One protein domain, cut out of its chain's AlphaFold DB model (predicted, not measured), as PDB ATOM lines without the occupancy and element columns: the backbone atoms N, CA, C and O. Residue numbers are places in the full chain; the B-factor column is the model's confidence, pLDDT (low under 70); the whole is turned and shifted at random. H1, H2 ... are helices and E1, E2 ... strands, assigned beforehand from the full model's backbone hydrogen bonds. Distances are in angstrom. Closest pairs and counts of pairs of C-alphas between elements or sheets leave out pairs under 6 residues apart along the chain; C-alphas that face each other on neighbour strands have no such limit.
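AT A GLANCE: This is residues 49 to 121 of the 136 residues of an uncharacterized protein of bacterium (UniProt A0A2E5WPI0). Little regular structure is here: a small two-strand hairpin, E1 and E2, sits in the middle of an elongated, loop-rich chain, with short H1 and the loop of residues 54 to 74 toward one end and H2 with the loop of residues 93 to 108 toward the other. The 73 printed residues run H1, E1, E2, H2, mixed in class, with 22 in named elements; the sheet is antiparallel. The whole is only just loose, close to compact, with radius of gyration of the C-alphas 13.7 A and spans of 41 by 23 by 18 A.

HOW THE PARTS SIT: Start at H1, residues 50 to 53, too short for an O i to N i+4 pair; its Ala 50 and Glu 75 of E1, residues 75 to 77, have the closest C-alphas, 5.5 A. E1 and E2, residues 90 to 92, form an antiparallel hairpin at 152 degrees; look for N 76 and O 91, 2.8 A. H2, residues 109 to 120, has every such pair within hydrogen-bond range and is apart from H1 and E1.

IN THESE COORDINATES: Find C-alpha 50 at (-15.829, -9.455, -11.847), where H1 begins; it spans 5.2 A, E1 6.4 A and E2 7.0 A. H2 runs 16.3 A to C-alpha 120 at (-4.601, -1.099, 1.539).

THE WHOLE: The C-alphas farthest apart, of Asp 57 and Pro 106, are 42.0 A apart. The printed part has no cut, and the three links are long. Look for pLDDT under 70 at residues 55 to 68, 86 and 88.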
ATOM      1  N   HIS A  49     -17.261  -8.739  -7.385       89.69
ATOM      2  CA  HIS A  49     -16.649  -9.842  -8.117       89.69
ATOM      3  C   HIS A  49     -16.870  -9.631  -9.625       89.69
ATOM      4  O   HIS A  49     -17.963  -9.243 -10.050       89.69
ATOM      5  N   ALA A  50     -15.832  -9.839 -10.436       85.00
ATOM      6  CA  ALA A  50     -15.829  -9.455 -11.847       85.00
ATOM      7  C   ALA A  50     -16.924 -10.148 -12.671       85.00
ATOM      8  O   ALA A  50     -17.529  -9.531 -13.547       85.00
ATOM      9  N   ASN A  51     -17.257 -11.395 -12.336       81.75
ATOM     10  CA  ASN A  51     -18.383 -12.128 -12.926       81.75
ATOM     11  C   ASN A  51     -19.733 -11.379 -12.845       81.75
ATOM     12  O   ASN A  51     -20.562 -11.544 -13.738       81.75
ATOM     13  N   TYR A  52     -19.963 -10.540 -11.828       78.56
ATOM     14  CA  TYR A  52     -21.176  -9.725 -11.722       78.56
ATOM     15  C   TYR A  52     -21.165  -8.531 -12.683       78.56
ATOM     16  O   TYR A  52     -22.231  -8.056 -13.072       78.56
ATOM     17  N   LEU A  53     -19.981  -8.061 -13.083       77.19
ATOM     18  CA  LEU A  53     -19.802  -6.933 -14.001       77.19
ATOM     19  C   LEU A  53     -19.913  -7.346 -15.477       77.19
ATOM     20  O   LEU A  53     -20.155  -6.497 -16.329       77.19
ATOM     21  N   LYS A  54     -19.782  -8.644 -15.781       72.38
ATOM     22  CA  LYS A  54     -19.902  -9.215 -17.137       72.38
ATOM     23  C   LYS A  54     -21.334  -9.261 -17.687       72.38
ATOM     24  O   LYS A  54     -21.540  -9.666 -18.828       72.38
ATOM     25  N   ASN A  55     -22.346  -8.912 -16.893       64.12
ATOM     26  CA  ASN A  55     -23.737  -9.003 -17.331       64.12
ATOM     27  C   ASN A  55     -24.121  -7.804 -18.225       64.12
ATOM     28  O   ASN A  55     -24.032  -6.653 -17.798       64.12
ATOM     29  N   SER A  56     -24.584  -8.090 -19.448       55.81
ATOM     30  CA  SER A  56     -24.861  -7.121 -20.522       55.81
ATOM     31  C   SER A  56     -25.898  -6.049 -20.184       55.81
ATOM     32  O   SER A  56     -25.934  -5.015 -20.848       55.81
ATOM     33  N   ASP A  57     -26.720  -6.272 -19.160       61.84
ATOM     34  CA  ASP A  57     -27.788  -5.343 -18.776       61.84
ATOM     35  C   ASP A  57     -27.325  -4.309 -17.731       61.84
ATOM     36  O   ASP A  57     -27.983  -3.287 -17.537       61.84
ATOM     37  N   ASN A  58     -26.165  -4.535 -17.098       54.69
ATOM     38  CA  ASN A  58     -25.546  -3.651 -16.108       54.69
ATOM     39  C   ASN A  58     -24.065  -3.459 -16.450       54.69
ATOM     40  O   ASN A  58     -23.185  -3.876 -15.696       54.69
ATOM     41  N   VAL A  59     -23.782  -2.825 -17.588       55.53
ATOM     42  CA  VAL A  59     -22.420  -2.411 -17.941       55.53
ATOM     43  C   VAL A  59     -21.980  -1.334 -16.946       55.53
ATOM     44  O   VAL A  59     -22.123  -0.134 -17.180       55.53
ATOM     45  N   PHE A  60     -21.452  -1.752 -15.796       56.19
ATOM     46  CA  PHE A  60     -20.588  -0.893 -15.010       56.19
ATOM     47  C   PHE A  60     -19.282  -0.804 -15.788       56.19
ATOM     48  O   PHE A  60     -18.383  -1.631 -15.638       56.19
ATOM     49  N   SER A  61     -19.204   0.179 -16.683       55.81
ATOM     50  CA  SER A  61     -17.938   0.550 -17.290       55.81
ATOM     51  C   SER A  61     -17.017   0.981 -16.158       55.81
ATOM     52  O   SER A  61     -17.202   2.041 -15.554       55.81
ATOM     53  N   LEU A  62     -16.015   0.158 -15.850       60.19
ATOM     54  CA  LEU A  62     -14.825   0.701 -15.225       60.19
ATOM     55  C   LEU A  62     -14.319   1.761 -16.195       60.19
ATOM     56  O   LEU A  62     -13.939   1.462 -17.321       60.19
ATOM     57  N   ASN A  63     -14.364   3.023 -15.776       54.28
ATOM     58  CA  ASN A  63     -13.829   4.146 -16.544       54.28
ATOM     59  C   ASN A  63     -12.288   4.140 -16.492       54.28
ATOM     60  O   ASN A  63     -11.670   5.189 -16.315       54.28
ATOM     61  N   ASP A  64     -11.690   2.951 -16.531       58.22
ATOM     62  CA  ASP A  64     -10.264   2.691 -16.442       58.22
ATOM     63  C   ASP A  64      -9.846   2.096 -17.786       58.22
ATOM     64  O   ASP A  64     -10.268   1.001 -18.156       58.22
ATOM     65  N   SER A  65      -9.122   2.887 -18.575       56.56
ATOM     66  CA  SER A  65      -8.897   2.640 -20.007       56.56
ATOM     67  C   SER A  65      -8.044   1.404 -20.307       56.56
ATOM     68  O   SER A  65      -7.970   0.998 -21.464       56.56
ATOM     69  N   ASP A  66      -7.446   0.800 -19.282       58.66
ATOM     70  CA  ASP A  66      -6.496  -0.305 -19.410       58.66
ATOM     71  C   ASP A  66      -7.094  -1.673 -19.034       58.66
ATOM     72  O   ASP A  66      -6.388  -2.682 -19.062       58.66
ATOM     73  N   VAL A  67      -8.386  -1.736 -18.683       69.06
ATOM     74  CA  VAL A  67      -9.038  -2.974 -18.229       69.06
ATOM     75  C   VAL A  67     -10.223  -3.329 -19.118       69.06
ATOM     76  O   VAL A  67     -11.231  -2.625 -19.144       69.06
ATOM     77  N   ASN A  68     -10.151  -4.501 -19.749       69.88
ATOM     78  CA  ASN A  68     -11.311  -5.154 -20.339       69.88
ATOM     79  C   ASN A  68     -11.981  -6.087 -19.312       69.88
ATOM     80  O   ASN A  68     -11.367  -7.036 -18.832       69.88
ATOM     81  N   ILE A  69     -13.248  -5.821 -18.980       71.44
ATOM     82  CA  ILE A  69     -14.027  -6.627 -18.024       71.44
ATOM     83  C   ILE A  69     -14.215  -8.066 -18.511       71.44
ATOM     84  O   ILE A  69     -14.297  -8.984 -17.695       71.44
ATOM     85  N   ASP A  70     -14.248  -8.280 -19.826       73.00
ATOM     86  CA  ASP A  70     -14.471  -9.601 -20.412       73.00
ATOM     87  C   ASP A  70     -13.344 -10.592 -20.068       73.00
ATOM     88  O   ASP A  70     -13.599 -11.790 -19.923       73.00
ATOM     89  N   ASP A  71     -12.134 -10.088 -19.812       78.00
ATOM     90  CA  ASP A  71     -10.961 -10.893 -19.461       78.00
ATOM     91  C   ASP A  71     -10.915 -11.284 -17.967       78.00
ATOM     92  O   ASP A  71     -10.088 -12.102 -17.573       78.00
ATOM     93  N   LEU A  72     -11.804 -10.733 -17.126       78.69
ATOM     94  CA  LEU A  72     -11.794 -10.933 -15.668       78.69
ATOM     95  C   LEU A  72     -12.736 -12.061 -15.229       78.69
ATOM     96  O   LEU A  72     -13.954 -11.946 -15.345       78.69
ATOM     97  N   GLU A  73     -12.226 -13.163 -14.699       80.06
ATOM     98  CA  GLU A  73     -13.049 -14.306 -14.274       80.06
ATOM     99  C   GLU A  73     -13.292 -14.337 -12.760       80.06
ATOM    100  O   GLU A  73     -14.447 -14.412 -12.327       80.06
ATOM    101  N   ASN A  74     -12.223 -14.227 -11.968       86.62
ATOM    102  CA  ASN A  74     -12.238 -14.440 -10.511       86.62
ATOM    103  C   ASN A  74     -11.718 -13.233  -9.718       86.62
ATOM    104  O   ASN A  74     -11.485 -13.295  -8.513       86.62
ATOM    105  N   GLU A  75     -11.504 -12.113 -10.396       91.06
ATOM    106  CA  GLU A  75     -10.982 -10.915  -9.774       91.06
ATOM    107  C   GLU A  75     -12.057 -10.144  -9.005       91.06
ATOM    108  O   GLU A  75     -13.222 -10.043  -9.395       91.06
ATOM    109  N   CYS A  76     -11.624  -9.510  -7.925       91.88
ATOM    110  CA  CYS A  76     -12.374  -8.518  -7.185       91.88
ATOM    111  C   CYS A  76     -12.029  -7.120  -7.696       91.88
ATOM    112  O   CYS A  76     -10.859  -6.754  -7.824       91.88
ATOM    113  N   VAL A  77     -13.062  -6.320  -7.923       89.06
ATOM    114  CA  VAL A  77     -12.984  -4.991  -8.520       89.06
ATOM    115  C   VAL A  77     -13.406  -3.925  -7.511       89.06
ATOM    116  O   VAL A  77     -14.511  -3.948  -6.964       89.06
ATOM    117  N   ASN A  78     -12.538  -2.941  -7.298       89.31
ATOM    118  CA  ASN A  78     -12.749  -1.813  -6.398       89.31
ATOM    119  C   ASN A  78     -13.588  -0.708  -7.054       89.31
ATOM    120  O   ASN A  78     -13.103   0.388  -7.352       89.31
ATOM    121  N   ILE A  79     -14.869  -0.992  -7.268       83.25
ATOM    122  CA  ILE A  79     -15.811  -0.078  -7.930       83.25
ATOM    123  C   ILE A  79     -15.986   1.260  -7.186       83.25
ATOM    124  O   ILE A  79     -16.314   2.273  -7.799       83.25
ATOM    125  N   GLN A  80     -15.723   1.278  -5.876       85.75
ATOM    126  CA  GLN A  80     -15.858   2.452  -5.009       85.75
ATOM    127  C   GLN A  80     -14.539   3.224  -4.805       85.75
ATOM    128  O   GLN A  80     -14.520   4.221  -4.084       85.75
ATOM    129  N   LYS A  81     -13.425   2.788  -5.419       87.19
ATOM    130  CA  LYS A  81     -12.077   3.382  -5.257       87.19
ATOM    131  C   LYS A  81     -11.623   3.502  -3.792       87.19
ATOM    132  O   LYS A  81     -10.933   4.451  -3.420       87.19
ATOM    133  N   LEU A  82     -11.993   2.527  -2.965       89.88
ATOM    134  CA  LEU A  82     -11.714   2.499  -1.530       89.88
ATOM    135  C   LEU A  82     -10.235   2.283  -1.220       89.88
ATOM    136  O   LEU A  82      -9.505   1.650  -1.985       89.88
ATOM    137  N   GLY A  83      -9.836   2.733  -0.033       90.50
ATOM    138  CA  GLY A  83      -8.504   2.504   0.507       90.50
ATOM    139  C   GLY A  83      -7.421   3.378  -0.123       90.50
ATOM    140  O   GLY A  83      -7.693   4.385  -0.766       90.50
ATOM    141  N   VAL A  84      -6.166   3.005   0.120       91.06
ATOM    142  CA  VAL A  84      -4.970   3.686  -0.416       91.06
ATOM    143  C   VAL A  84      -4.328   2.933  -1.579       91.06
ATOM    144  O   VAL A  84      -3.484   3.485  -2.276       91.06
ATOM    145  N   CYS A  85      -4.744   1.688  -1.814       85.56
ATOM    146  CA  CYS A  85      -4.342   0.900  -2.980       85.56
ATOM    147  C   CYS A  85      -5.253   1.151  -4.187       85.56
ATOM    148  O   CYS A  85      -5.435   0.260  -5.008       85.56
ATOM    149  N   SER A  86      -5.844   2.341  -4.313       69.00
ATOM    150  CA  SER A  86      -6.803   2.664  -5.379       69.00
ATOM    151  C   SER A  86      -6.193   2.625  -6.787       69.00
ATOM    152  O   SER A  86      -6.930   2.634  -7.764       69.00
ATOM    153  N   ASN A  87      -4.862   2.560  -6.900       71.44
ATOM    154  CA  ASN A  87      -4.152   2.282  -8.150       71.44
ATOM    155  C   ASN A  87      -4.251   0.811  -8.598       71.44
ATOM    156  O   ASN A  87      -3.899   0.497  -9.727       71.44
ATOM    157  N   LYS A  88      -4.699  -0.087  -7.715       69.50
ATOM    158  CA  LYS A  88      -5.052  -1.475  -8.009       69.50
ATOM    159  C   LYS A  88      -6.566  -1.588  -7.916       69.50
ATOM    160  O   LYS A  88      -7.121  -1.946  -6.878       69.50
ATOM    161  N   THR A  89      -7.234  -1.227  -9.004       79.44
ATOM    162  CA  THR A  89      -8.690  -1.344  -9.142       79.44
ATOM    163  C   THR A  89      -9.143  -2.802  -9.188       79.44
ATOM    164  O   THR A  89     -10.323  -3.064  -8.987       79.44
ATOM    165  N   ILE A  90      -8.219  -3.743  -9.404       86.88
ATOM    166  CA  ILE A  90      -8.486  -5.164  -9.624       86.88
ATOM    167  C   ILE A  90      -7.490  -5.995  -8.828       86.88
ATOM    168  O   ILE A  90      -6.288  -5.712  -8.831       86.88
ATOM    169  N   MET A  91      -7.992  -7.023  -8.152       90.50
ATOM    170  CA  MET A  91      -7.192  -7.965  -7.381       90.50
ATOM    171  C   MET A  91      -7.735  -9.379  -7.523       90.50
ATOM    172  O   MET A  91      -8.925  -9.606  -7.362       90.50
ATOM    173  N   ASP A  92      -6.839 -10.332  -7.744       92.19
ATOM    174  CA  ASP A  92      -7.149 -11.759  -7.725       92.19
ATOM    175  C   ASP A  92      -6.749 -12.352  -6.364       92.19
ATOM    176  O   ASP A  92      -5.560 -12.412  -6.029       92.19
ATOM    177  N   PHE A  93      -7.744 -12.756  -5.570       93.62
ATOM    178  CA  PHE A  93      -7.548 -13.364  -4.248       93.62
ATOM    179  C   PHE A  93      -7.588 -14.897  -4.266       93.62
ATOM    180  O   PHE A  93      -7.465 -15.513  -3.203       93.62
ATOM    181  N   ASP A  94      -7.692 -15.498  -5.451       92.38
ATOM    182  CA  ASP A  94      -7.622 -16.944  -5.663       92.38
ATOM    183  C   ASP A  94      -6.204 -17.401  -6.022       92.38
ATOM    184  O   ASP A  94      -5.951 -18.595  -6.198       92.38
ATOM    185  N   LYS A  95      -5.243 -16.470  -6.077       92.69
ATOM    186  CA  LYS A  95      -3.815 -16.743  -6.273       92.69
ATOM    187  C   LYS A  95      -3.047 -16.780  -4.955       92.69
ATOM    188  O   LYS A  95      -3.361 -16.075  -3.999       92.69
ATOM    189  N   VAL A  96      -1.970 -17.563  -4.935       92.19
ATOM    190  CA  VAL A  96      -1.006 -17.592  -3.823       92.19
ATOM    191  C   VAL A  96      -0.447 -16.176  -3.608       92.19
ATOM    192  O   VAL A  96      -0.067 -15.526  -4.585       92.19
ATOM    193  N   PRO A  97      -0.357 -15.681  -2.358       94.06
ATOM    194  CA  PRO A  97      -0.580 -16.404  -1.097       94.06
ATOM    195  C   PRO A  97      -2.021 -16.387  -0.558       94.06
ATOM    196  O   PRO A  97      -2.273 -16.969   0.491       94.06
ATOM    197  N   PHE A  98      -2.973 -15.733  -1.221       94.31
ATOM    198  CA  PHE A  98      -4.323 -15.485  -0.696       94.31
ATOM    199  C   PHE A  98      -5.222 -16.727  -0.637       94.31
ATOM    200  O   PHE A  98      -6.147 -16.765   0.171       94.31
ATOM    201  N   ASN A  99      -4.924 -17.746  -1.443       93.31
ATOM    202  CA  ASN A  99      -5.635 -19.027  -1.472       93.31
ATOM    203  C   ASN A  99      -4.928 -20.150  -0.686       93.31
ATOM    204  O   ASN A  99      -5.342 -21.308  -0.773       93.31
ATOM    205  N   ASN A 100      -3.858 -19.838   0.056       93.81
ATOM    206  CA  ASN A 100      -3.183 -20.829   0.892       93.81
ATOM    207  C   ASN A 100      -4.180 -21.444   1.885       93.81
ATOM    208  O   ASN A 100      -4.975 -20.734   2.506       93.81
ATOM    209  N   SER A 101      -4.114 -22.764   2.059       87.69
ATOM    210  CA  SER A 101      -4.996 -23.491   2.974       87.69
ATOM    211  C   SER A 101      -4.794 -23.073   4.435       87.69
ATOM    212  O   SER A 101      -3.701 -22.676   4.840       87.69
ATOM    213  N   GLY A 102      -5.845 -23.241   5.240       83.75
ATOM    214  CA  GLY A 102      -5.849 -22.947   6.672       83.75
ATOM    215  C   GLY A 102      -6.629 -21.677   7.006       83.75
ATOM    216  O   GLY A 102      -6.492 -20.653   6.343       83.75
ATOM    217  N   ASP A 103      -7.439 -21.752   8.062       81.81
ATOM    218  CA  ASP A 103      -8.318 -20.650   8.482       81.81
ATOM    219  C   ASP A 103      -7.586 -19.577   9.307       81.81
ATOM    220  O   ASP A 103      -8.089 -18.468   9.483       81.81
ATOM    221  N   LYS A 104      -6.405 -19.913   9.842       88.56
ATOM    222  CA  LYS A 104      -5.569 -19.040  10.674       88.56
ATOM    223  C   LYS A 104      -4.087 -19.401  10.582       88.56
ATOM    224  O   LYS A 104      -3.725 -20.484  10.121       88.56
ATOM    225  N   GLY A 105      -3.244 -18.513  11.091       91.81
ATOM    226  CA  GLY A 105      -1.795 -18.659  11.167       91.81
ATOM    227  C   GLY A 105      -1.064 -17.777  10.153       91.81
ATOM    228  O   GLY A 105      -1.682 -17.249   9.224       91.81
ATOM    229  N   PRO A 106       0.257 -17.605  10.313       92.75
ATOM    230  CA  PRO A 106       1.031 -16.597   9.587       92.75
ATOM    231  C   PRO A 106       1.103 -16.833   8.071       92.75
ATOM    232  O   PRO A 106       1.219 -15.855   7.325       92.75
ATOM    233  N   ASP A 107       0.991 -18.096   7.649       93.31
ATOM    234  CA  ASP A 107       1.093 -18.552   6.255       93.31
ATOM    235  C   ASP A 107      -0.274 -18.836   5.603       93.31
ATOM    236  O   ASP A 107      -0.337 -19.205   4.427       93.31
ATOM    237  N   SER A 108      -1.370 -18.662   6.354       94.25
ATOM    238  CA  SER A 108      -2.733 -18.872   5.853       94.25
ATOM    239  C   SER A 108      -3.131 -17.842   4.795       94.25
ATOM    240  O   SER A 108      -2.724 -16.673   4.849       94.25
ATOM    241  N   GLY A 109      -4.007 -18.249   3.871       94.56
ATOM    242  CA  GLY A 109      -4.593 -17.339   2.888       94.56
ATOM    243  C   GLY A 109      -5.378 -16.207   3.546       94.56
ATOM    244  O   GLY A 109      -5.269 -15.050   3.137       94.56
ATOM    245  N   MET A 110      -6.070 -16.507   4.652       93.50
ATOM    246  CA  MET A 110      -6.779 -15.507   5.457       93.50
ATOM    247  C   MET A 110      -5.829 -14.456   6.042       93.50
ATOM    248  O   MET A 110      -6.126 -13.262   5.981       93.50
ATOM    249  N   CYS A 111      -4.652 -14.851   6.536       95.31
ATOM    250  CA  CYS A 111      -3.657 -13.895   7.026       95.31
ATOM    251  C   CYS A 111      -3.062 -13.041   5.898       95.31
ATOM    252  O   CYS A 111      -2.830 -11.842   6.083       95.31
ATOM    253  N   ALA A 112      -2.849 -13.615   4.710       96.00
ATOM    254  CA  ALA A 112      -2.424 -12.844   3.545       96.00
ATOM    255  C   ALA A 112      -3.475 -11.792   3.147       96.00
ATOM    256  O   ALA A 112      -3.128 -10.622   2.951       96.00
ATOM    257  N   LYS A 113      -4.760 -12.179   3.108       95.56
ATOM    258  CA  LYS A 113      -5.893 -11.270   2.857       95.56
ATOM    259  C   LYS A 113      -5.975 -10.174   3.923       95.56
ATOM    260  O   LYS A 113      -6.078  -8.999   3.575       95.56
ATOM    261  N   TYR A 114      -5.821 -10.528   5.200       95.44
ATOM    262  CA  TYR A 114      -5.789  -9.586   6.325       95.44
ATOM    263  C   TYR A 114      -4.681  -8.539   6.180       95.44
ATOM    264  O   TYR A 114      -4.946  -7.333   6.239       95.44
ATOM    265  N   LYS A 115      -3.441  -8.985   5.943       95.56
ATOM    266  CA  LYS A 115      -2.277  -8.104   5.767       95.56
ATOM    267  C   LYS A 115      -2.471  -7.160   4.581       95.56
ATOM    268  O   LYS A 115      -2.243  -5.959   4.723       95.56
ATOM    269  N   TRP A 116      -2.933  -7.685   3.446       95.31
ATOM    270  CA  TRP A 116      -3.223  -6.879   2.261       95.31
ATOM    271  C   TRP A 116      -4.321  -5.845   2.534       95.31
ATOM    272  O   TRP A 116      -4.127  -4.665   2.247       95.31
ATOM    273  N   ALA A 117      -5.430  -6.242   3.162       95.56
ATOM    274  CA  ALA A 117      -6.552  -5.346   3.431       95.56
ATOM    275  C   ALA A 117      -6.161  -4.213   4.393       95.56
ATOM    276  O   ALA A 117      -6.441  -3.042   4.118       95.56
ATOM    277  N   LYS A 118      -5.418  -4.524   5.467       95.06
ATOM    278  CA  LYS A 118      -4.876  -3.516   6.396       95.06
ATOM    279  C   LYS A 118      -3.877  -2.583   5.710       95.06
ATOM    280  O   LYS A 118      -3.963  -1.371   5.900       95.06
ATOM    281  N   GLN A 119      -2.973  -3.115   4.883       94.69
ATOM    282  CA  GLN A 119      -2.025  -2.308   4.105       94.69
ATOM    283  C   GLN A 119      -2.754  -1.360   3.145       94.69
ATOM    284  O   GLN A 119      -2.401  -0.184   3.039       94.69
ATOM    285  N   CYS A 120      -3.794  -1.858   2.480       94.69
ATOM    286  CA  CYS A 120      -4.601  -1.099   1.539       94.69
ATOM    287  C   CYS A 120      -5.681  -0.239   2.196       94.69
ATOM    288  O   CYS A 120      -6.330   0.528   1.490       94.69
ATOM    289  N   LYS A 121      -5.830  -0.295   3.525       94.50
ATOM    290  CA  LYS A 121      -6.858   0.417   4.301       94.50
ATOM    291  C   LYS A 121      -8.274   0.188   3.763       94.50
ATOM    292  O   LYS A 121      -9.064   1.125   3.677       94.50
TER     293      LYS A 121